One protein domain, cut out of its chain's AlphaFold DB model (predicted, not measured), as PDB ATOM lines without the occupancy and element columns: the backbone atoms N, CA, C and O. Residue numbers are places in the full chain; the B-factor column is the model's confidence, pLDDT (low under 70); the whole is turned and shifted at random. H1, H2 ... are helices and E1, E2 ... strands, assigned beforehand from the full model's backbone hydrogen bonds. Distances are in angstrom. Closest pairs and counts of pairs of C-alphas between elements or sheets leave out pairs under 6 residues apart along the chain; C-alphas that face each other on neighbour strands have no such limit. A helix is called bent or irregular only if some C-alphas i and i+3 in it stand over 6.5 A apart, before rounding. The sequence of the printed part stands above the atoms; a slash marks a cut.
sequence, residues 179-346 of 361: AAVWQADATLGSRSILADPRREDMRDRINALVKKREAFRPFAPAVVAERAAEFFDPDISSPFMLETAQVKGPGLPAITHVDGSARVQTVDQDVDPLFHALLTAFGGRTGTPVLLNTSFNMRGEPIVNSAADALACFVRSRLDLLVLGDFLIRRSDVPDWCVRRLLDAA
ATOM      1  N   ALA A 179     -88.242  78.001  20.024       57.53
ATOM      2  CA  ALA A 179     -89.685  78.203  19.927       57.53
ATOM      3  C   ALA A 179     -90.046  79.668  19.715       57.53
ATOM      4  O   ALA A 179     -89.425  80.550  20.285       57.53
ATOM      5  N   ALA A 180     -91.062  79.934  18.905       66.38
ATOM      6  CA  ALA A 180     -91.704  81.238  18.838       66.38
ATOM      7  C   ALA A 180     -92.970  81.250  19.693       66.38
ATOM      8  O   ALA A 180     -93.686  80.255  19.734       66.38
ATOM      9  N   VAL A 181     -93.260  82.385  20.314       59.69
ATOM     10  CA  VAL A 181     -94.501  82.671  21.026       59.69
ATOM     11  C   VAL A 181     -95.145  83.890  20.381       59.69
ATOM     12  O   VAL A 181     -94.483  84.905  20.150       59.69
ATOM     13  N   TRP A 182     -96.428  83.766  20.066       57.53
ATOM     14  CA  TRP A 182     -97.295  84.866  19.685       57.53
ATOM     15  C   TRP A 182     -98.562  84.849  20.542       57.53
ATOM     16  O   TRP A 182     -99.285  83.853  20.585       57.53
ATOM     17  N   GLN A 183     -98.824  85.977  21.182       55.22
ATOM     18  CA  GLN A 183    -100.017  86.338  21.929       55.22
ATOM     19  C   GLN A 183    -100.359  87.793  21.581       55.22
ATOM     20  O   GLN A 183     -99.497  88.556  21.133       55.22
ATOM     21  N   ALA A 184    -101.629  88.170  21.731       36.12
ATOM     22  CA  ALA A 184    -102.108  89.497  21.341       36.12
ATOM     23  C   ALA A 184    -101.596  90.631  22.252       36.12
ATOM     24  O   ALA A 184    -101.699  91.797  21.874       36.12
ATOM     25  N   ASP A 185    -101.043  90.301  23.420       52.78
ATOM     26  CA  ASP A 185    -100.611  91.275  24.416       52.78
ATOM     27  C   ASP A 185     -99.300  91.998  24.024       52.78
ATOM     28  O   ASP A 185     -98.502  91.557  23.183       52.78
ATOM     29  N   ALA A 186     -99.088  93.176  24.605       54.62
ATOM     30  CA  ALA A 186     -97.947  94.044  24.361       54.62
ATOM     31  C   ALA A 186     -96.722  93.714  25.234       54.62
ATOM     32  O   ALA A 186     -95.701  94.393  25.103       54.62
ATOM     33  N   THR A 187     -96.783  92.682  26.083       52.44
ATOM     34  CA  THR A 187     -95.684  92.319  26.993       52.44
ATOM     35  C   THR A 187     -94.449  91.782  26.258       52.44
ATOM     36  O   THR A 187     -94.516  91.182  25.175       52.44
ATOM     37  N   LEU A 188     -93.275  91.988  26.863       63.75
ATOM     38  CA  LEU A 188     -92.003  91.423  26.412       63.75
ATOM     39  C   LEU A 188     -91.999  89.910  26.680       63.75
ATOM     40  O   LEU A 188     -91.612  89.447  27.741       63.75
ATOM     41  N   GLY A 189     -92.450  89.129  25.708       61.06
ATOM     42  CA  GLY A 189     -92.671  87.683  25.861       61.06
ATOM     43  C   GLY A 189     -93.830  87.196  24.999       61.06
ATOM     44  O   GLY A 189     -93.799  86.084  24.474       61.06
ATOM     45  N   SER A 190     -94.776  88.095  24.726       73.19
ATOM     46  CA  SER A 190     -95.940  87.835  23.884       73.19
ATOM     47  C   SER A 190     -95.608  87.684  22.402       73.19
ATOM     48  O   SER A 190     -96.368  87.073  21.667       73.19
ATOM     49  N   ARG A 191     -94.489  88.233  21.915       84.62
ATOM     50  CA  ARG A 191     -94.079  88.176  20.497       84.62
ATOM     51  C   ARG A 191     -92.588  87.899  20.390       84.62
ATOM     52  O   ARG A 191     -91.811  88.723  19.896       84.62
ATOM     53  N   SER A 192     -92.202  86.731  20.881       84.50
ATOM     54  CA  SER A 192     -90.814  86.395  21.174       84.50
ATOM     55  C   SER A 192     -90.363  85.086  20.542       84.50
ATOM     56  O   SER A 192     -91.140  84.160  20.348       84.50
ATOM     57  N   ILE A 193     -89.075  85.000  20.230       86.81
ATOM     58  CA  ILE A 193     -88.368  83.745  20.000       86.81
ATOM     59  C   ILE A 193     -87.648  83.408  21.299       86.81
ATOM     60  O   ILE A 193     -86.802  84.173  21.765       86.81
ATOM     61  N   LEU A 194     -88.011  82.260  21.853       86.56
ATOM     62  CA  LEU A 194     -87.502  81.699  23.086       86.56
ATOM     63  C   LEU A 194     -86.587  80.510  22.802       86.56
ATOM     64  O   LEU A 194     -86.845  79.703  21.900       86.56
ATOM     65  N   ALA A 195     -85.521  80.376  23.583       85.12
ATOM     66  CA  ALA A 195     -84.625  79.231  23.481       85.12
ATOM     67  C   ALA A 195     -83.909  78.914  24.796       85.12
ATOM     68  O   ALA A 195     -83.824  79.749  25.695       85.12
ATOM     69  N   ASP A 196     -83.364  77.699  24.881       86.12
ATOM     70  CA  ASP A 196     -82.532  77.268  26.004       86.12
ATOM     71  C   ASP A 196     -81.184  78.015  25.989       86.12
ATOM     72  O   ASP A 196     -80.400  77.833  25.047       86.12
ATOM     73  N   PRO A 197     -80.890  78.842  27.009       85.88
ATOM     74  CA  PRO A 197     -79.692  79.671  27.032       85.88
ATOM     75  C   PRO A 197     -78.413  78.887  27.350       85.88
ATOM     76  O   PRO A 197     -77.312  79.417  27.192       85.88
ATOM     77  N   ARG A 198     -78.540  77.631  27.797       85.69
ATOM     78  CA  ARG A 198     -77.421  76.805  28.277       85.69
ATOM     79  C   ARG A 198     -76.597  76.191  27.150       85.69
ATOM     80  O   ARG A 198     -75.498  75.695  27.374       85.69
ATOM     81  N   ARG A 199     -77.133  76.188  25.930       81.88
ATOM     82  CA  ARG A 199     -76.495  75.596  24.752       81.88
ATOM     83  C   ARG A 199     -75.567  76.590  24.066       81.88
ATOM     84  O   ARG A 199     -76.021  77.627  23.592       81.88
ATOM     85  N   GLU A 200     -74.299  76.219  23.919       82.00
ATOM     86  CA  GLU A 200     -73.291  77.035  23.227       82.00
ATOM     87  C   GLU A 200     -73.665  77.327  21.767       82.00
ATOM     88  O   GLU A 200     -73.491  78.445  21.289       82.00
ATOM     89  N   ASP A 201     -74.266  76.358  21.069       81.62
ATOM     90  CA  ASP A 201     -74.633  76.494  19.656       81.62
ATOM     91  C   ASP A 201     -75.914  77.314  19.420       81.62
ATOM     92  O   ASP A 201     -76.235  77.656  18.280       81.62
ATOM     93  N   MET A 202     -76.677  77.635  20.473       82.62
ATOM     94  CA  MET A 202     -78.007  78.233  20.322       82.62
ATOM     95  C   MET A 202     -77.949  79.657  19.773       82.62
ATOM     96  O   MET A 202     -78.744  80.023  18.905       82.62
ATOM     97  N   ARG A 203     -76.974  80.450  20.231       80.31
ATOM     98  CA  ARG A 203     -76.744  81.806  19.719       80.31
ATOM     99  C   ARG A 203     -76.502  81.777  18.214       80.31
ATOM    100  O   ARG A 203     -77.161  82.494  17.459       80.31
ATOM    101  N   ASP A 204     -75.584  80.920  17.782       80.44
ATOM    102  CA  ASP A 204     -75.169  80.825  16.386       80.44
ATOM    103  C   ASP A 204     -76.310  80.284  15.516       80.44
ATOM    104  O   ASP A 204     -76.546  80.786  14.416       80.44
ATOM    105  N   ARG A 205     -77.106  79.348  16.044       80.00
ATOM    106  CA  ARG A 205     -78.307  78.827  15.385       80.00
ATOM    107  C   ARG A 205     -79.370  79.906  15.160       80.00
ATOM    108  O   ARG A 205     -79.842  80.052  14.031       80.00
ATOM    109  N   ILE A 206     -79.726  80.692  16.179       79.31
ATOM    110  CA  ILE A 206     -80.731  81.764  16.041       79.31
ATOM    111  C   ILE A 206     -80.212  82.880  15.123       79.31
ATOM    112  O   ILE A 206     -80.957  83.400  14.280       79.31
ATOM    113  N   ASN A 207     -78.924  83.221  15.227       79.12
ATOM    114  CA  ASN A 207     -78.292  84.186  14.333       79.12
ATOM    115  C   ASN A 207     -78.298  83.702  12.877       79.12
ATOM    116  O   ASN A 207     -78.678  84.473  11.999       79.12
ATOM    117  N   ALA A 208     -77.971  82.440  12.601       74.50
ATOM    118  CA  ALA A 208     -77.967  81.899  11.241       74.50
ATOM    119  C   ALA A 208     -79.378  81.773  10.642       74.50
ATOM    120  O   ALA A 208     -79.597  82.123   9.479       74.50
ATOM    121  N   LEU A 209     -80.342  81.280  11.426       67.94
ATOM    122  CA  LEU A 209     -81.676  80.931  10.934       67.94
ATOM    123  C   LEU A 209     -82.623  82.129  10.840       67.94
ATOM    124  O   LEU A 209     -83.429  82.196   9.912       67.94
ATOM    125  N   VAL A 210     -82.523  83.078  11.774       66.94
ATOM    126  CA  VAL A 210     -83.546  84.119  11.947       66.94
ATOM    127  C   VAL A 210     -82.977  85.520  11.753       66.94
ATOM    128  O   VAL A 210     -83.459  86.298  10.922       66.94
ATOM    129  N   LYS A 211     -81.953  85.871  12.536       67.12
ATOM    130  CA  LYS A 211     -81.538  87.273  12.687       67.12
ATOM    131  C   LYS A 211     -80.504  87.728  11.677       67.12
ATOM    132  O   LYS A 211     -80.444  88.922  11.403       67.12
ATOM    133  N   LYS A 212     -79.708  86.813  11.122       65.38
ATOM    134  CA  LYS A 212     -78.608  87.080  10.183       65.38
ATOM    135  C   LYS A 212     -77.753  88.282  10.614       65.38
ATOM    136  O   LYS A 212     -77.410  89.120   9.779       65.38
ATOM    137  N   ARG A 213     -77.516  88.413  11.923       64.50
ATOM    138  CA  ARG A 213     -76.686  89.450  12.553       64.50
ATOM    139  C   ARG A 213     -75.304  88.879  12.847       64.50
ATOM    140  O   ARG A 213     -75.096  87.672  12.729       64.50
ATOM    141  N   GLU A 214     -74.364  89.750  13.184       60.84
ATOM    142  CA  GLU A 214     -73.007  89.356  13.534       60.84
ATOM    143  C   GLU A 214     -73.014  88.383  14.725       60.84
ATOM    144  O   GLU A 214     -73.739  88.584  15.702       60.84
ATOM    145  N   ALA A 215     -72.192  87.330  14.655       59.84
ATOM    146  CA  ALA A 215     -72.211  86.220  15.615       59.84
ATOM    147  C   ALA A 215     -71.910  86.634  17.069       59.84
ATOM    148  O   ALA A 215     -72.261  85.912  17.997       59.84
ATOM    149  N   PHE A 216     -71.286  87.797  17.275       60.12
ATOM    150  CA  PHE A 216     -70.880  88.273  18.597       60.12
ATOM    151  C   PHE A 216     -71.994  88.971  19.385       60.12
ATOM    152  O   PHE A 216     -71.795  89.217  20.569       60.12
ATOM    153  N   ARG A 217     -73.137  89.329  18.775       63.88
ATOM    154  CA  ARG A 217     -74.241  89.984  19.495       63.88
ATOM    155  C   ARG A 217     -75.058  88.909  20.230       63.88
ATOM    156  O   ARG A 217     -75.748  88.141  19.553       63.88
ATOM    157  N   PRO A 218     -74.999  88.829  21.570       67.75
ATOM    158  CA  PRO A 218     -75.790  87.860  22.309       67.75
ATOM    159  C   PRO A 218     -77.243  88.324  22.416       67.75
ATOM    160  O   PRO A 218     -77.608  89.456  22.074       67.75
ATOM    161  N   PHE A 219     -78.081  87.400  22.863       84.31
ATOM    162  CA  PHE A 219     -79.494  87.633  23.097       84.31
ATOM    163  C   PHE A 219     -79.749  87.967  24.563       84.31
ATOM    164  O   PHE A 219     -78.938  87.666  25.432       84.31
ATOM    165  N   ALA A 220     -80.886  88.593  24.835       89.62
ATOM    166  CA  ALA A 220     -81.254  88.930  26.196       89.62
ATOM    167  C   ALA A 220     -81.794  87.696  26.933       89.62
ATOM    168  O   ALA A 220     -82.524  86.907  26.328       89.62
ATOM    169  N   PRO A 221     -81.470  87.510  28.217       93.62
ATOM    170  CA  PRO A 221     -82.154  86.547  29.063       93.62
ATOM    171  C   PRO A 221     -83.465  87.122  29.614       93.62
ATOM    172  O   PRO A 221     -83.542  88.305  29.930       93.62
ATOM    173  N   ALA A 222     -84.459  86.258  29.785       93.12
ATOM    174  CA  ALA A 222     -85.621  86.471  30.636       93.12
ATOM    175  C   ALA A 222     -85.550  85.505  31.825       93.12
ATOM    176  O   ALA A 222     -85.273  84.320  31.625       93.12
ATOM    177  N   VAL A 223     -85.770  86.002  33.039       94.81
ATOM    178  CA  VAL A 223     -85.681  85.251  34.302       94.81
ATOM    179  C   VAL A 223     -86.829  85.643  35.230       94.81
ATOM    180  O   VAL A 223     -87.280  86.788  35.197       94.81
ATOM    181  N   VAL A 224     -87.304  84.711  36.059       93.75
ATOM    182  CA  VAL A 224     -88.269  85.045  37.121       93.75
ATOM    183  C   VAL A 224     -87.637  86.030  38.104       93.75
ATOM    184  O   VAL A 224     -86.486  85.840  38.514       93.75
ATOM    185  N   ALA A 225     -88.357  87.100  38.438       94.31
ATOM    186  CA  ALA A 225     -87.823  88.215  39.216       94.31
ATOM    187  C   ALA A 225     -87.238  87.750  40.559       94.31
ATOM    188  O   ALA A 225     -86.116  88.111  40.906       94.31
ATOM    189  N   GLU A 226     -87.929  86.845  41.253       94.25
ATOM    190  CA  GLU A 226     -87.534  86.330  42.565       94.25
ATOM    191  C   GLU A 226     -86.273  85.444  42.554       94.25
ATOM    192  O   GLU A 226     -85.735  85.132  43.615       94.25
ATOM    193  N   ARG A 227     -85.770  85.051  41.373       93.19
ATOM    194  CA  ARG A 227     -84.525  84.274  41.220       93.19
ATOM    195  C   ARG A 227     -83.461  84.994  40.393       93.19
ATOM    196  O   ARG A 227     -82.429  84.395  40.089       93.19
ATOM    197  N   ALA A 228     -83.662  86.263  40.032       93.69
ATOM    198  CA  ALA A 228     -82.708  87.017  39.215       93.69
ATOM    199  C   ALA A 228     -81.312  87.082  39.865       93.69
ATOM    200  O   ALA A 228     -80.309  86.796  39.206       93.69
ATOM    201  N   ALA A 229     -81.256  87.334  41.177       94.06
ATOM    202  CA  ALA A 229     -80.024  87.406  41.964       94.06
ATOM    203  C   ALA A 229     -79.183  86.112  41.969       94.06
ATOM    204  O   ALA A 229     -77.982  86.167  42.254       94.06
ATOM    205  N   GLU A 230     -79.774  84.951  41.665       93.69
ATOM    206  CA  GLU A 230     -79.044  83.680  41.551       93.69
ATOM    207  C   GLU A 230     -78.164  83.639  40.292       93.69
ATOM    208  O   GLU A 230     -77.106  83.011  40.297       93.69
ATOM    209  N   PHE A 231     -78.586  84.322  39.223       93.69
ATOM    210  CA  PHE A 231     -77.976  84.237  37.893       93.69
ATOM    211  C   PHE A 231     -77.312  85.538  37.437       93.69
ATOM    212  O   PHE A 231     -76.508  85.492  36.507       93.69
ATOM    213  N   PHE A 232     -77.613  86.675  38.068       95.06
ATOM    214  CA  PHE A 232     -77.127  87.989  37.646       95.06
ATOM    215  C   PHE A 232     -76.601  88.835  38.822       95.06
ATOM    216  O   PHE A 232     -77.052  88.679  39.960       95.06
ATOM    217  N   ASP A 233     -75.603  89.686  38.552       92.81
ATOM    218  CA  ASP A 233     -74.986  90.631  39.495       92.81
ATOM    219  C   ASP A 233     -74.830  92.040  38.880       92.81
ATOM    220  O   ASP A 233     -74.232  92.160  37.806       92.81
ATOM    221  N   PRO A 234     -75.296  93.124  39.519       87.69
ATOM    222  CA  PRO A 234     -76.067  93.144  40.760       87.69
ATOM    223  C   PRO A 234     -77.465  92.540  40.578       87.69
ATOM    224  O   PRO A 234     -77.903  92.267  39.460       87.69
ATOM    225  N   ASP A 235     -78.166  92.333  41.692       88.75
ATOM    226  CA  ASP A 235     -79.599  92.050  41.657       88.75
ATOM    227  C   ASP A 235     -80.336  93.264  41.070       88.75
ATOM    228  O   ASP A 235     -80.253  94.370  41.611       88.75
ATOM    229  N   ILE A 236     -80.983  93.070  39.919       84.88
ATOM    230  CA  ILE A 236     -81.635  94.134  39.152       84.88
ATOM    231  C   ILE A 236     -83.075  93.755  38.836       84.88
ATOM    232  O   ILE A 236     -83.345  92.677  38.316       84.88
ATOM    233  N   SER A 237     -83.995  94.690  39.066       89.38
ATOM    234  CA  SER A 237     -85.325  94.640  38.462       89.38
ATOM    235  C   SER A 237     -85.254  95.323  37.100       89.38
ATOM    236  O   SER A 237     -84.975  96.518  37.007       89.38
ATOM    237  N   SER A 238     -85.472  94.564  36.027       89.75
ATOM    238  CA  SER A 238     -85.516  95.098  34.665       89.75
ATOM    239  C   SER A 238     -86.662  94.483  33.859       89.75
ATOM    240  O   SER A 238     -86.432  93.674  32.960       89.75
ATOM    241  N   PRO A 239     -87.922  94.876  34.119       87.44
ATOM    242  CA  PRO A 239     -89.077  94.333  33.396       87.44
ATOM    243  C   PRO A 239     -89.036  94.610  31.888       87.44
ATOM    244  O   PRO A 239     -89.590  93.863  31.081       87.44
ATOM    245  N   PHE A 240     -88.343  95.685  31.498       84.25
ATOM    246  CA  PHE A 240     -88.319  96.200  30.132       84.25
ATOM    247  C   PHE A 240     -87.044  95.876  29.352       84.25
ATOM    248  O   PHE A 240     -86.851  96.401  28.255       84.25
ATOM    249  N   MET A 241     -86.180  94.999  29.881       86.31
ATOM    250  CA  MET A 241     -84.943  94.595  29.206       86.31
ATOM    251  C   MET A 241     -84.036  95.799  28.877       86.31
ATOM    252  O   MET A 241     -83.485  95.903  27.775       86.31
ATOM    253  N   LEU A 242     -83.928  96.737  29.825       86.19
ATOM    254  CA  LEU A 242     -83.175  97.993  29.688       86.19
ATOM    255  C   LEU A 242     -81.845  97.970  30.442       86.19
ATOM    256  O   LEU A 242     -80.914  98.661  30.038       86.19
ATOM    257  N   GLU A 243     -81.740  97.137  31.475       87.12
ATOM    258  CA  GLU A 243     -80.578  97.089  32.356       87.12
ATOM    259  C   GLU A 243     -79.647  95.931  31.992       87.12
ATOM    260  O   GLU A 243     -80.070  94.879  31.495       87.12
ATOM    261  N   THR A 244     -78.357  96.120  32.255       91.88
ATOM    262  CA  THR A 244     -77.323  95.098  32.068       91.88
ATOM    263  C   THR A 244     -76.765  94.644  33.405       91.88
ATOM    264  O   THR A 244     -76.438  95.478  34.244       91.88
ATOM    265  N   ALA A 245     -76.578  93.337  33.565       93.75
ATOM    266  CA  ALA A 245     -75.934  92.741  34.731       93.75
ATOM    267  C   ALA A 245     -74.908  91.682  34.308       93.75
ATOM    268  O   ALA A 245     -74.974  91.138  33.206       93.75
ATOM    269  N   GLN A 246     -73.944  91.403  35.179       95.38
ATOM    270  CA  GLN A 246     -72.957  90.340  35.020       95.38
ATOM    271  C   GLN A 246     -73.604  88.980  35.253       95.38
ATOM    272  O   GLN A 246     -74.345  88.801  36.212       95.38
ATOM    273  N   VAL A 247     -73.324  88.008  34.388       94.12
ATOM    274  CA  VAL A 247     -73.843  86.646  34.542       94.12
ATOM    275  C   VAL A 247     -73.035  85.899  35.603       94.12
ATOM    276  O   VAL A 247     -71.809  85.811  35.526       94.12
ATOM    277  N   LYS A 248     -73.721  85.325  36.593       92.12
ATOM    278  CA  LYS A 248     -73.113  84.518  37.654       92.12
ATOM    279  C   LYS A 248     -72.865  83.092  37.167       92.12
ATOM    280  O   LYS A 248     -73.792  82.344  36.869       92.12
ATOM    281  N   GLY A 249     -71.593  82.702  37.169       77.44
ATOM    282  CA  GLY A 249     -71.150  81.333  36.911       77.44
ATOM    283  C   GLY A 249     -71.150  80.914  35.430       77.44
ATOM    284  O   GLY A 249     -71.753  81.561  34.573       77.44
ATOM    285  N   PRO A 250     -70.444  79.821  35.096       66.12
ATOM    286  CA  PRO A 250     -70.457  79.253  33.754       66.12
ATOM    287  C   PRO A 250     -71.767  78.481  33.532       66.12
ATOM    288  O   PRO A 250     -72.120  77.618  34.333       66.12
ATOM    289  N   GLY A 251     -72.493  78.755  32.443       79.81
ATOM    290  CA  GLY A 251     -73.686  77.960  32.120       79.81
ATOM    291  C   GLY A 251     -74.750  78.607  31.240       79.81
ATOM    292  O   GLY A 251     -75.708  77.924  30.893       79.81
ATOM    293  N   LEU A 252     -74.606  79.880  30.854       90.62
ATOM    294  CA  LEU A 252     -75.577  80.586  30.003       90.62
ATOM    295  C   LEU A 252     -74.949  81.189  28.725       90.62
ATOM    296  O   LEU A 252     -75.192  82.351  28.396       90.62
ATOM    297  N   PRO A 253     -74.150  80.419  27.959       88.88
ATOM    298  CA  PRO A 253     -73.334  80.944  26.860       88.88
ATOM    299  C   PRO A 253     -74.133  81.637  25.745       88.88
ATOM    300  O   PRO A 253     -73.585  82.481  25.038       88.88
ATOM    301  N   ALA A 254     -75.419  81.316  25.560       87.00
ATOM    302  CA  ALA A 254     -76.211  81.905  24.480       87.00
ATOM    303  C   ALA A 254     -76.674  83.351  24.753       87.00
ATOM    304  O   ALA A 254     -77.081  84.048  23.819       87.00
ATOM    305  N   ILE A 255     -76.632  83.784  26.018       90.62
ATOM    306  CA  ILE A 255     -77.100  85.104  26.468       90.62
ATOM    307  C   ILE A 255     -75.986  85.969  27.077       90.62
ATOM    308  O   ILE A 255     -76.199  87.155  27.312       90.62
ATOM    309  N   THR A 256     -74.798  85.402  27.301       91.88
ATOM    310  CA  THR A 256     -73.646  86.105  27.882       91.88
ATOM    311  C   THR A 256     -72.809  86.793  26.797       91.88
ATOM    312  O   THR A 256     -72.431  86.187  25.791       91.88
ATOM    313  N   HIS A 257     -72.511  88.075  27.000       88.25
ATOM    314  CA  HIS A 257     -71.573  88.860  26.199       88.25
ATOM    315  C   HIS A 257     -70.120  88.416  26.433       88.25
ATOM    316  O   HIS A 257     -69.797  87.744  27.408       88.25
ATOM    317  N   VAL A 258     -69.210  88.825  25.542       87.50
ATOM    318  CA  VAL A 258     -67.765  88.533  25.666       87.50
ATOM    319  C   VAL A 258     -67.173  89.088  26.969       87.50
ATOM    320  O   VAL A 258     -66.219  88.526  27.495       87.50
ATOM    321  N   ASP A 259     -67.753  90.166  27.499       89.12
ATOM    322  CA  ASP A 259     -67.363  90.803  28.760       89.12
ATOM    323  C   ASP A 259     -68.072  90.222  30.002       89.12
ATOM    324  O   ASP A 259     -67.918  90.768  31.091       89.12
ATOM    325  N   GLY A 260     -68.849  89.142  29.851       91.00
ATOM    326  CA  GLY A 260     -69.579  88.495  30.945       91.00
ATOM    327  C   GLY A 260     -70.958  89.089  31.252       91.00
ATOM    328  O   GLY A 260     -71.700  88.510  32.044       91.00
ATOM    329  N   SER A 261     -71.344  90.196  30.612       92.50
ATOM    330  CA  SER A 261     -72.635  90.851  30.857       92.50
ATOM    331  C   SER A 261     -73.806  90.200  30.105       92.50
ATOM    332  O   SER A 261     -73.615  89.379  29.207       92.50
ATOM    333  N   ALA A 262     -75.036  90.567  30.463       92.50
ATOM    334  CA  ALA A 262     -76.275  90.280  29.742       92.50
ATOM    335  C   ALA A 262     -77.312  91.383  29.996       92.50
ATOM    336  O   ALA A 262     -77.369  91.946  31.088       92.50
ATOM    337  N   ARG A 263     -78.153  91.687  28.998       92.69
ATOM    338  CA  ARG A 263     -79.255  92.652  29.141       92.69
ATOM    339  C   ARG A 263     -80.520  91.950  29.619       92.69
ATOM    340  O   ARG A 263     -81.224  91.354  28.806       92.69
ATOM    341  N   VAL A 264     -80.758  91.977  30.921       92.56
ATOM    342  CA  VAL A 264     -81.700  91.083  31.601       92.56
ATOM    343  C   VAL A 264     -83.126  91.594  31.488       92.56
ATOM    344  O   VAL A 264     -83.368  92.789  31.592       92.56
ATOM    345  N   GLN A 265     -84.068  90.676  31.304       94.50
ATOM    346  CA  GLN A 265     -85.476  90.895  31.569       94.50
ATOM    347  C   GLN A 265     -85.885  90.135  32.835       94.50
ATOM    348  O   GLN A 265     -85.804  88.906  32.865       94.50
ATOM    349  N   THR A 266     -86.364  90.843  33.853       94.00
ATOM    350  CA  THR A 266     -87.056  90.213  34.986       94.00
ATOM    351  C   THR A 266     -88.538  90.076  34.679       94.00
ATOM    352  O   THR A 266     -89.140  90.969  34.086       94.00
ATOM    353  N   VAL A 267     -89.126  88.949  35.057       92.12
ATOM    354  CA  VAL A 267     -90.545  88.665  34.843       92.12
ATOM    355  C   VAL A 267     -91.193  88.447  36.198       92.12
ATOM    356  O   VAL A 267     -90.838  87.504  36.903       92.12
ATOM    357  N   ASP A 268     -92.123  89.328  36.546       90.38
ATOM    358  CA  ASP A 268     -92.922  89.249  37.764       90.38
ATOM    359  C   ASP A 268     -94.222  88.484  37.500       90.38
ATOM    360  O   ASP A 268     -94.862  88.662  36.459       90.38
ATOM    361  N   GLN A 269     -94.634  87.658  38.464       88.50
ATOM    362  CA  GLN A 269     -95.857  86.855  38.372       88.50
ATOM    363  C   GLN A 269     -97.111  87.720  38.175       88.50
ATOM    364  O   GLN A 269     -98.002  87.343  37.418       88.50
ATOM    365  N   ASP A 270     -97.160  88.892  38.812       86.19
ATOM    366  CA  ASP A 270     -98.305  89.807  38.738       86.19
ATOM    367  C   ASP A 270     -98.365  90.597  37.418       86.19
ATOM    368  O   ASP A 270     -99.403  91.170  37.090       86.19
ATOM    369  N   VAL A 271     -97.262  90.640  36.659       81.31
ATOM    370  CA  VAL A 271     -97.155  91.401  35.401       81.31
ATOM    371  C   VAL A 271     -97.391  90.507  34.188       81.31
ATOM    372  O   VAL A 271     -98.154  90.874  33.300       81.31
ATOM    373  N   ASP A 272     -96.740  89.343  34.136       79.19
ATOM    374  CA  ASP A 272     -96.916  88.369  33.054       79.19
ATOM    375  C   ASP A 272     -96.966  86.946  33.643       79.19
ATOM    376  O   ASP A 272     -95.961  86.222  33.640       79.19
ATOM    377  N   PRO A 273     -98.127  86.528  34.188       79.12
ATOM    378  CA  PRO A 273     -98.257  85.258  34.902       79.12
ATOM    379  C   PRO A 273     -97.988  84.050  34.003       79.12
ATOM    380  O   PRO A 273     -97.464  83.036  34.466       79.12
ATOM    381  N   LEU A 274     -98.304  84.146  32.706       77.12
ATOM    382  CA  LEU A 274     -98.062  83.067  31.749       77.12
ATOM    383  C   LEU A 274     -96.572  82.913  31.451       77.12
ATOM    384  O   LEU A 274     -96.058  81.788  31.445       77.12
ATOM    385  N   PHE A 275     -95.858  84.018  31.214       79.19
ATOM    386  CA  PHE A 275     -94.428  83.947  30.948       79.19
ATOM    387  C   PHE A 275     -93.636  83.572  32.208       79.19
ATOM    388  O   PHE A 275     -92.702  82.768  32.128       79.19
ATOM    389  N   HIS A 276     -94.063  84.056  33.377       87.50
ATOM    390  CA  HIS A 276     -93.532  83.634  34.674       87.50
ATOM    391  C   HIS A 276     -93.697  82.125  34.885       87.50
ATOM    392  O   HIS A 276     -92.713  81.423  35.137       87.50
ATOM    393  N   ALA A 277     -94.907  81.591  34.680       81.31
ATOM    394  CA  ALA A 277     -95.181  80.161  34.804       81.31
ATOM    395  C   ALA A 277     -94.315  79.320  33.848       81.31
ATOM    396  O   ALA A 277     -93.806  78.266  34.236       81.31
ATOM    397  N   LEU A 278     -94.084  79.798  32.618       80.31
ATOM    398  CA  LEU A 278     -93.188  79.148  31.659       80.31
ATOM    399  C   LEU A 278     -91.742  79.090  32.168       80.31
ATOM    400  O   LEU A 278     -91.123  78.023  32.128       80.31
ATOM    401  N   LEU A 279     -91.197  80.212  32.642       81.75
ATOM    402  CA  LEU A 279     -89.834  80.282  33.177       81.75
ATOM    403  C   LEU A 279     -89.679  79.403  34.423       81.75
ATOM    404  O   LEU A 279     -88.714  78.640  34.519       81.75
ATOM    405  N   THR A 280     -90.658  79.433  35.327       81.50
ATOM    406  CA  THR A 280     -90.713  78.590  36.528       81.50
ATOM    407  C   THR A 280     -90.730  77.107  36.166       81.50
ATOM    408  O   THR A 280     -89.901  76.333  36.654       81.50
ATOM    409  N   ALA A 281     -91.612  76.698  35.251       77.69
ATOM    410  CA  ALA A 281     -91.709  75.315  34.796       77.69
ATOM    411  C   ALA A 281     -90.435  74.855  34.062       77.69
ATOM    412  O   ALA A 281     -89.985  73.718  34.238       77.69
ATOM    413  N   PHE A 282     -89.811  75.730  33.266       78.44
ATOM    414  CA  PHE A 282     -88.514  75.453  32.653       78.44
ATOM    415  C   PHE A 282     -87.426  75.271  33.720       78.44
ATOM    416  O   PHE A 282     -86.691  74.280  33.679       78.44
ATOM    417  N   GLY A 283     -87.378  76.152  34.721       79.00
ATOM    418  CA  GLY A 283     -86.460  76.071  35.854       79.00
ATOM    419  C   GLY A 283     -86.611  74.789  36.666       79.00
ATOM    420  O   GLY A 283     -85.608  74.138  36.950       79.00
ATOM    421  N   GLY A 284     -87.840  74.354  36.951       78.88
ATOM    422  CA  GLY A 284     -88.105  73.103  37.673       78.88
ATOM    423  C   GLY A 284     -87.562  71.852  36.972       78.88
ATOM    424  O   GLY A 284     -87.230  70.867  37.626       78.88
ATOM    425  N   ARG A 285     -87.413  71.883  35.641       77.19
ATOM    426  CA  ARG A 285     -86.894  70.747  34.856       77.19
ATOM    427  C   ARG A 285     -85.409  70.828  34.547       77.19
ATOM    428  O   ARG A 285     -84.802  69.813  34.216       77.19
ATOM    429  N   THR A 286     -84.850  72.030  34.561       78.94
ATOM    430  CA  THR A 286     -83.491  72.291  34.074       78.94
ATOM    431  C   THR A 286     -82.532  72.758  35.155       78.94
ATOM    432  O   THR A 286     -81.328  72.743  34.917       78.94
ATOM    433  N   GLY A 287     -83.054  73.179  36.309       84.38
ATOM    434  CA  GLY A 287     -82.323  73.926  37.331       84.38
ATOM    435  C   GLY A 287     -82.150  75.414  37.003       84.38
ATOM    436  O   GLY A 287     -81.667  76.164  37.843       84.38
ATOM    437  N   THR A 288     -82.562  75.863  35.813       88.06
ATOM    438  CA  THR A 288     -82.265  77.194  35.275       88.06
ATOM    439  C   THR A 288     -83.562  77.876  34.829       88.06
ATOM    440  O   THR A 288     -84.009  77.624  33.715       88.06
ATOM    441  N   PRO A 289     -84.204  78.732  35.646       90.69
ATOM    442  CA  PRO A 289     -85.427  79.462  35.290       90.69
ATOM    443  C   PRO A 289     -85.135  80.662  34.367       90.69
ATOM    444  O   PRO A 289     -85.689  81.743  34.542       90.69
ATOM    445  N   VAL A 290     -84.216  80.485  33.416       91.06
ATOM    446  CA  VAL A 290     -83.764  81.515  32.479       91.06
ATOM    447  C   VAL A 290     -84.014  81.012  31.068       91.06
ATOM    448  O   VAL A 290     -83.599  79.906  30.722       91.06
ATOM    449  N   LEU A 291     -84.649  81.832  30.235       88.50
ATOM    450  CA  LEU A 291     -84.763  81.591  28.799       88.50
ATOM    451  C   LEU A 291     -84.083  82.708  28.023       88.50
ATOM    452  O   LEU A 291     -84.110  83.870  28.412       88.50
ATOM    453  N   LEU A 292     -83.503  82.365  26.880       88.56
ATOM    454  CA  LEU A 292     -83.156  83.356  25.875       88.56
ATOM    455  C   LEU A 292     -84.452  83.971  25.344       88.56
ATOM    456  O   LEU A 292     -85.331  83.224  24.925       88.56
ATOM    457  N   ASN A 293     -84.550  85.298  25.318       89.44
ATOM    458  CA  ASN A 293     -85.673  86.046  24.767       89.44
ATOM    459  C   ASN A 293     -85.193  87.037  23.695       89.44
ATOM    460  O   ASN A 293     -84.342  87.900  23.922       89.44
ATOM    461  N   THR A 294     -85.751  86.934  22.491       85.94
ATOM    462  CA  THR A 294     -85.544  87.925  21.433       85.94
ATOM    463  C   THR A 294     -86.828  88.189  20.667       85.94
ATOM    464  O   THR A 294     -87.735  87.368  20.662       85.94
ATOM    465  N   SER A 295     -86.911  89.327  19.983       85.25
ATOM    466  CA  SER A 295     -88.103  89.715  19.229       85.25
ATOM    467  C   SER A 295     -88.482  88.670  18.171       85.25
ATOM    468  O   SER A 295     -87.611  88.087  17.521       85.25
ATOM    469  N   PHE A 296     -89.770  88.436  17.938       87.38
ATOM    470  CA  PHE A 296     -90.222  87.516  16.897       87.38
ATOM    471  C   PHE A 296     -90.343  88.235  15.548       87.38
ATOM    472  O   PHE A 296     -91.352  88.855  15.228       87.38
ATOM    473  N   ASN A 297     -89.252  88.189  14.781       81.81
ATOM    474  CA  ASN A 297     -89.125  88.735  13.428       81.81
ATOM    475  C   ASN A 297     -87.854  88.230  12.741       81.81
ATOM    476  O   ASN A 297     -86.867  87.896  13.408       81.81
ATOM    477  N   MET A 298     -87.844  88.262  11.410       81.38
ATOM    478  CA  MET A 298     -86.628  88.079  10.617       81.38
ATOM    479  C   MET A 298     -85.835  89.388  10.510       81.38
ATOM    480  O   MET A 298     -86.327  90.476  10.819       81.38
ATOM    481  N   ARG A 299     -84.581  89.304  10.051       78.38
ATOM    482  CA  ARG A 299     -83.782  90.498   9.730       78.38
ATOM    483  C   ARG A 299     -84.522  91.397   8.739       78.38
ATOM    484  O   ARG A 299     -84.874  90.939   7.661       78.38
ATOM    485  N   GLY A 300     -84.658  92.677   9.077       74.12
ATOM    486  CA  GLY A 300     -85.287  93.668   8.203       74.12
ATOM    487  C   GLY A 300     -86.814  93.654   8.230       74.12
ATOM    488  O   GLY A 300     -87.412  94.462   7.538       74.12
ATOM    489  N   GLU A 301     -87.445  92.798   9.034       78.44
ATOM    490  CA  GLU A 301     -88.898  92.778   9.212       78.44
ATOM    491  C   GLU A 301     -89.286  93.398  10.570       78.44
ATOM    492  O   GLU A 301     -88.510  93.295  11.531       78.44
ATOM    493  N   PRO A 302     -90.468  94.031  10.690       80.62
ATOM    494  CA  PRO A 302     -91.012  94.427  11.988       80.62
ATOM    495  C   PRO A 302     -91.352  93.195  12.837       80.62
ATOM    496  O   PRO A 302     -91.440  92.078  12.327       80.62
ATOM    497  N   ILE A 303     -91.559  93.401  14.141       82.12
ATOM    498  CA  ILE A 303     -92.120  92.367  15.024       82.12
ATOM    499  C   ILE A 303     -93.479  91.936  14.467       82.12
ATOM    500  O   ILE A 303     -94.261  92.778  14.020       82.12
ATOM    501  N   VAL A 304     -93.748  90.629  14.474       80.88
ATOM    502  CA  VAL A 304     -95.029  90.074  14.019       80.88
ATOM    503  C   VAL A 304     -96.204  90.765  14.722       80.88
ATOM    504  O   VAL A 304     -96.168  90.979  15.930       80.88
ATOM    505  N   ASN A 305     -97.257  91.126  13.985       77.56
ATOM    506  CA  ASN A 305     -98.406  91.844  14.558       77.56
ATOM    507  C   ASN A 305     -99.740  91.109  14.370       77.56
ATOM    508  O   ASN A 305    -100.764  91.518  14.902       77.56
ATOM    509  N   SER A 306     -99.735  90.004  13.631       68.69
ATOM    510  CA  SER A 306    -100.901  89.158  13.407       68.69
ATOM    511  C   SER A 306    -100.514  87.684  13.451       68.69
ATOM    512  O   SER A 306     -99.353  87.323  13.238       68.69
ATOM    513  N   ALA A 307    -101.503  86.813  13.647       73.12
ATOM    514  CA  ALA A 307    -101.309  85.370  13.545       73.12
ATOM    515  C   ALA A 307    -100.756  84.946  12.169       73.12
ATOM    516  O   ALA A 307     -99.940  84.031  12.076       73.12
ATOM    517  N   ALA A 308    -101.153  85.648  11.102       72.81
ATOM    518  CA  ALA A 308    -100.625  85.424   9.760       72.81
ATOM    519  C   ALA A 308     -99.131  85.784   9.665       72.81
ATOM    520  O   ALA A 308     -98.356  84.997   9.120       72.81
ATOM    521  N   ASP A 309     -98.709  86.919  10.243       73.06
ATOM    522  CA  ASP A 309     -97.290  87.298  10.303       73.06
ATOM    523  C   ASP A 309     -96.482  86.272  11.115       73.06
ATOM    524  O   ASP A 309     -95.398  85.871  10.694       73.06
ATOM    525  N   ALA A 310     -97.019  85.797  12.246       77.75
ATOM    526  CA  ALA A 310     -96.389  84.778  13.088       77.75
ATOM    527  C   ALA A 310     -96.192  83.447  12.344       77.75
ATOM    528  O   ALA A 310     -95.093  82.892  12.353       77.75
ATOM    529  N   LEU A 311     -97.219  82.965  11.636       79.75
ATOM    530  CA  LEU A 311     -97.142  81.751  10.816       79.75
ATOM    531  C   LEU A 311     -96.144  81.899   9.663       79.75
ATOM    532  O   LEU A 311     -95.329  81.005   9.429       79.75
ATOM    533  N   ALA A 312     -96.166  83.032   8.960       79.50
ATOM    534  CA  ALA A 312     -95.221  83.305   7.883       79.50
ATOM    535  C   ALA A 312     -93.780  83.369   8.410       79.50
ATOM    536  O   ALA A 312     -92.883  82.728   7.852       79.50
ATOM    537  N   CYS A 313     -93.555  84.080   9.518       82.06
ATOM    538  CA  CYS A 313     -92.249  84.193  10.155       82.06
ATOM    539  C   CYS A 313     -91.750  82.824  10.627       82.06
ATOM    540  O   CYS A 313     -90.630  82.440  10.292       82.06
ATOM    541  N   PHE A 314     -92.587  82.037  11.311       84.12
ATOM    542  CA  PHE A 314     -92.290  80.667  11.746       84.12
ATOM    543  C   PHE A 314     -91.856  79.770  10.581       84.12
ATOM    544  O   PHE A 314     -90.846  79.062  10.646       84.12
ATOM    545  N   VAL A 315     -92.581  79.846   9.463       84.06
ATOM    546  CA  VAL A 315     -92.274  79.042   8.285       84.06
ATOM    547  C   VAL A 315     -90.963  79.469   7.613       84.06
ATOM    548  O   VAL A 315     -90.179  78.601   7.213       84.06
ATOM    549  N   ARG A 316     -90.692  80.776   7.508       83.06
ATOM    550  CA  ARG A 316     -89.464  81.330   6.901       83.06
ATOM    551  C   ARG A 316     -88.219  81.062   7.743       83.06
ATOM    552  O   ARG A 316     -87.187  80.670   7.204       83.06
ATOM    553  N   SER A 317     -88.340  81.266   9.050       79.56
ATOM    554  CA  SER A 317     -87.258  81.162  10.038       79.56
ATOM    555  C   SER A 317     -86.828  79.728  10.337       79.56
ATOM    556  O   SER A 317     -85.765  79.524  10.919       79.56
ATOM    557  N   ARG A 318     -87.633  78.727   9.945       81.88
ATOM    558  CA  ARG A 318     -87.401  77.311  10.283       81.88
ATOM    559  C   ARG A 318     -87.231  77.106  11.796       81.88
ATOM    560  O   ARG A 318     -86.408  76.304  12.236       81.88
ATOM    561  N   LEU A 319     -87.994  77.857  12.590       81.88
ATOM    562  CA  LEU A 319     -88.157  77.597  14.018       81.88
ATOM    563  C   LEU A 319     -88.753  76.201  14.220       81.88
ATOM    564  O   LEU A 319     -89.475  75.704  13.357       81.88
ATOM    565  N   ASP A 320     -88.418  75.558  15.335       77.88
ATOM    566  CA  ASP A 320     -88.818  74.170  15.575       77.88
ATOM    567  C   ASP A 320     -90.269  74.089  16.072       77.88
ATOM    568  O   ASP A 320     -90.987  73.136  15.763       77.88
ATOM    569  N   LEU A 321     -90.700  75.109  16.821       79.00
ATOM    570  CA  LEU A 321     -92.009  75.192  17.455       79.00
ATOM    571  C   LEU A 321     -92.585  76.614  17.380       79.00
ATOM    572  O   LEU A 321     -91.844  77.586  17.519       79.00
ATOM    573  N   LEU A 322     -93.895  76.737  17.195       81.81
ATOM    574  CA  LEU A 322     -94.653  77.980  17.342       81.81
ATOM    575  C   LEU A 322     -95.790  77.758  18.336       81.81
ATOM    576  O   LEU A 322     -96.612  76.868  18.144       81.81
ATOM    577  N   VAL A 323     -95.843  78.591  19.366       76.75
ATOM    578  CA  VAL A 323     -96.988  78.770  20.253       76.75
ATOM    579  C   VAL A 323     -97.745  80.000  19.761       76.75
ATOM    580  O   VAL A 323     -97.185  81.091  19.707       76.75
ATOM    581  N   LEU A 324     -98.989  79.819  19.337       77.19
ATOM    582  CA  LEU A 324     -99.850  80.853  18.772       77.19
ATOM    583  C   LEU A 324    -101.139  80.876  19.595       77.19
ATOM    584  O   LEU A 324    -102.040  80.092  19.316       77.19
ATOM    585  N   GLY A 325    -101.209  81.714  20.629       75.06
ATOM    586  CA  GLY A 325    -102.247  81.593  21.659       75.06
ATOM    587  C   GLY A 325    -102.282  80.168  22.225       75.06
ATOM    588  O   GLY A 325    -101.248  79.640  22.637       75.06
ATOM    589  N   ASP A 326    -103.441  79.520  22.129       64.94
ATOM    590  CA  ASP A 326    -103.677  78.145  22.595       64.94
ATOM    591  C   ASP A 326    -103.286  77.066  21.566       64.94
ATOM    592  O   ASP A 326    -103.665  75.899  21.675       64.94
ATOM    593  N   PHE A 327    -102.531  77.420  20.528       64.31
ATOM    594  CA  PHE A 327    -102.070  76.469  19.520       64.31
ATOM    595  C   PHE A 327    -100.573  76.222  19.648       64.31
ATOM    596  O   PHE A 327     -99.789  77.155  19.783       64.31
ATOM    597  N   LEU A 328    -100.164  74.958  19.540       70.50
ATOM    598  CA  LEU A 328     -98.761  74.553  19.508       70.50
ATOM    599  C   LEU A 328     -98.481  73.815  18.199       70.50
ATOM    600  O   LEU A 328     -99.029  72.748  17.945       70.50
ATOM    601  N   ILE A 329     -97.620  74.394  17.369       72.69
ATOM    602  CA  ILE A 329     -97.344  73.943  16.006       72.69
ATOM    603  C   ILE A 329     -95.873  73.547  15.921       72.69
ATOM    604  O   ILE A 329     -94.988  74.397  16.031       72.69
ATOM    605  N   ARG A 330     -95.587  72.261  15.703       75.88
ATOM    606  CA  ARG A 330     -94.213  71.800  15.447       75.88
ATOM    607  C   ARG A 330     -93.913  71.902  13.971       75.88
ATOM    608  O   ARG A 330     -94.757  71.615  13.126       75.88
ATOM    609  N   ARG A 331     -92.668  72.226  13.643       75.69
ATOM    610  CA  ARG A 331     -92.226  72.304  12.251       75.69
ATOM    611  C   ARG A 331     -92.393  70.980  11.508       75.69
ATOM    612  O   ARG A 331     -92.750  71.005  10.336       75.69
ATOM    613  N   SER A 332     -92.152  69.860  12.189       75.00
ATOM    614  CA  SER A 332     -92.343  68.505  11.656       75.00
ATOM    615  C   SER A 332     -93.775  68.228  11.208       75.00
ATOM    616  O   SER A 332     -93.990  67.395  10.332       75.00
ATOM    617  N   ASP A 333     -94.737  68.934  11.796       75.75
ATOM    618  CA  ASP A 333     -96.161  68.687  11.601       75.75
ATOM    619  C   ASP A 333     -96.726  69.586  10.485       75.75
ATOM    620  O   ASP A 333     -97.845  69.372  10.017       75.75
ATOM    621  N   VAL A 334     -95.942  70.571  10.010       69.00
ATOM    622  CA  VAL A 334     -96.315  71.465   8.906       69.00
ATOM    623  C   VAL A 334     -95.943  70.825   7.563       69.00
ATOM    624  O   VAL A 334     -94.759  70.701   7.250       69.00
ATOM    625  N   PRO A 335     -96.919  70.484   6.701       73.56
ATOM    626  CA  PRO A 335     -96.628  69.886   5.401       73.56
ATOM    627  C   PRO A 335     -95.878  70.834   4.458       73.56
ATOM    628  O   PRO A 335     -96.169  72.031   4.416       73.56
ATOM    629  N   ASP A 336     -95.029  70.288   3.583       72.88
ATOM    630  CA  ASP A 336     -94.267  71.065   2.589       72.88
ATOM    631  C   ASP A 336     -95.135  71.955   1.698       72.88
ATOM    632  O   ASP A 336     -94.763  73.084   1.369       72.88
ATOM    633  N   TRP A 337     -96.308  71.468   1.295       73.50
ATOM    634  CA  TRP A 337     -97.212  72.263   0.474       73.50
ATOM    635  C   TRP A 337     -97.717  73.496   1.251       73.50
ATOM    636  O   TRP A 337     -97.900  74.552   0.649       73.50
ATOM    637  N   CYS A 338     -97.889  73.396   2.578       68.38
ATOM    638  CA  CYS A 338     -98.349  74.491   3.435       68.38
ATOM    639  C   CYS A 338     -97.258  75.533   3.605       68.38
ATOM    640  O   CYS A 338     -97.521  76.726   3.474       68.38
ATOM    641  N   VAL A 339     -96.025  75.060   3.804       70.06
ATOM    642  CA  VAL A 339     -94.825  75.895   3.813       70.06
ATOM    643  C   VAL A 339     -94.768  76.744   2.546       70.06
ATOM    644  O   VAL A 339     -94.712  77.963   2.646       70.06
ATOM    645  N   ARG A 340     -94.859  76.127   1.359       71.81
ATOM    646  CA  ARG A 340     -94.835  76.853   0.071       71.81
ATOM    647  C   ARG A 340     -95.930  77.914   0.002       71.81
ATOM    648  O   ARG A 340     -95.664  79.068  -0.297       71.81
ATOM    649  N   ARG A 341     -97.148  77.540   0.382       70.00
ATOM    650  CA  ARG A 341     -98.306  78.429   0.325       70.00
ATOM    651  C   ARG A 341     -98.234  79.624   1.271       70.00
ATOM    652  O   ARG A 341     -98.660  80.711   0.896       70.00
ATOM    653  N   LEU A 342     -97.727  79.426   2.486       66.81
ATOM    654  CA  LEU A 342     -97.523  80.507   3.452       66.81
ATOM    655  C   LEU A 342     -96.409  81.456   2.995       66.81
ATOM    656  O   LEU A 342     -96.522  82.662   3.194       66.81
ATOM    657  N   LEU A 343     -95.373  80.929   2.334       68.31
ATOM    658  CA  LEU A 343     -94.320  81.745   1.725       68.31
ATOM    659  C   LEU A 343     -94.840  82.595   0.555       68.31
ATOM    660  O   LEU A 343     -94.400  83.735   0.412       68.31
ATOM    661  N   ASP A 344     -95.784  82.073  -0.232       68.06
ATOM    662  CA  ASP A 344     -96.401  82.795  -1.352       68.06
ATOM    663  C   ASP A 344     -97.408  83.863  -0.884       68.06
ATOM    664  O   ASP A 344     -97.496  84.941  -1.468       68.06
ATOM    665  N   ALA A 345     -98.186  83.567   0.166       58.62
ATOM    666  CA  ALA A 345     -99.263  84.435   0.653       58.62
ATOM    667  C   ALA A 345     -98.771  85.642   1.472       58.62
ATOM    668  O   ALA A 345     -99.475  86.645   1.568       58.62
ATOM    669  N   ALA A 346     -97.577  85.551   2.059       57.47
ATOM    670  CA  ALA A 346     -96.940  86.624   2.815       57.47
ATOM    671  C   ALA A 346     -95.582  86.967   2.171       57.47
ATOM    672  O   ALA A 346     -94.531  86.552   2.681       57.47
TER     673      ALA A 346
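Overview. This is residues 179 to 346 of the 361 residues of a protein of Streptomyces sp. Root1304 (UniProt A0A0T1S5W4). One strongly twisted sheet of eight strands makes the core, in three layers with helices on both faces: H1, H2 and H4 on one face, H3 on the other. H5 packs on H4 at one end of the longest axis, and E4 and H2 lie toward the other end. The printed part has 168 residues, with five named helices and eight named strands in the order E1 E2 H1 E3 H2 E4 E5 H3 E6 H4 E7 E8 H5. The mixed sheet runs E4 E5 E3 E6 E2 E1 E7 E8; the class is mixed, helices and strands. It is compact, with a radius of gyration of the C-alphas of 15.7 A and spans of 49 by 34 by 28 A.

Arrangement. E1, residues 179 to 182, and E2, residues 191 to 195, form an antiparallel hairpin, with N 181 and O 192 2.8 A apart. H1, residues 200 to 211, is on the sheet at a height of 10.3 A; its closest C-alphas to E2 are Met 202 and Ala 195, 7.4 A. E3, residues 220 to 224, is parallel to E5, residues 261 to 267, with N 265 and O 221 at 2.8 A. H2, residues 225 to 231, is on the sheet, its Ala 225 C-alpha 4.7 A from that of Thr 266 in E5. E4, residues 243 to 247, forms a hairpin with E5, with N 262 and O 245 at 2.8 A. H3, residues 273 to 286, runs across the strands at 86 degrees to E3 on the local plane; the closest C-alphas are His 276 and Val 224, 6.0 A. E6, residues 290 to 295, is antiparallel to E3, N 222 to O 291 being 2.8 A, and to E2, N 193 to O 294 being 2.8 A. E2, H1 and E3 form a split strand-helix-strand unit, two same-way strands joined through a helix with E6 between them, its crossover right-handed. H4, residues 307 to 317, lies over E1 and E7, residues 321 to 324, along the strands at 9 degrees to E7 on the local plane, with Phe 314 and Leu 322 the closest C-alphas, 6.6 A. E6, H4 and E7 form a second such unit, also right-handed, with E2 and E1 between. E7 is parallel to E1, N 323 to O 180 being 2.7 A, and forms a hairpin with E8, residues 327 to 330, N 322 to O 329 being 2.8 A. H5, residues 336 to 345, touches H4 at a steep tilt of 61 degrees, opposite ways, with Ala 312 and Leu 342 the closest C-alphas, 5.7 A. Every O i to N i+4 pair is within hydrogen-bond range in H3, H4 and H5, against 6 of 8 in H1 and 0 of 3 in H2, where 3 of 4 O i to N i+3 pairs are.

Along the chain. E1 begins at C-alpha 179 (-89.685, 78.203, 19.927). H3 is 19.7 A from first to last C-alpha, E5 18.5 A and H1 16.8 A. H5 ends at C-alpha 345 (-99.263, 84.435, 0.653). H1 is irregular, but only just, C-alphas 200 and 203 being 6.9 A apart; H2 is irregular, C-alphas 226 and 229 being 7.6 A apart.

Size, cuts and confidence. The C-alphas of Pro 234 and Trp 337, the two farthest apart, are 50.1 A apart. The printed part has no cut. The links H2 to E4, E4 to E5 and E6 to H4 are long. The mean pLDDT of the printed part is 79.8; 32 residues are under 70, among them residues 179 to 189, 209 to 218 and 342 to 346.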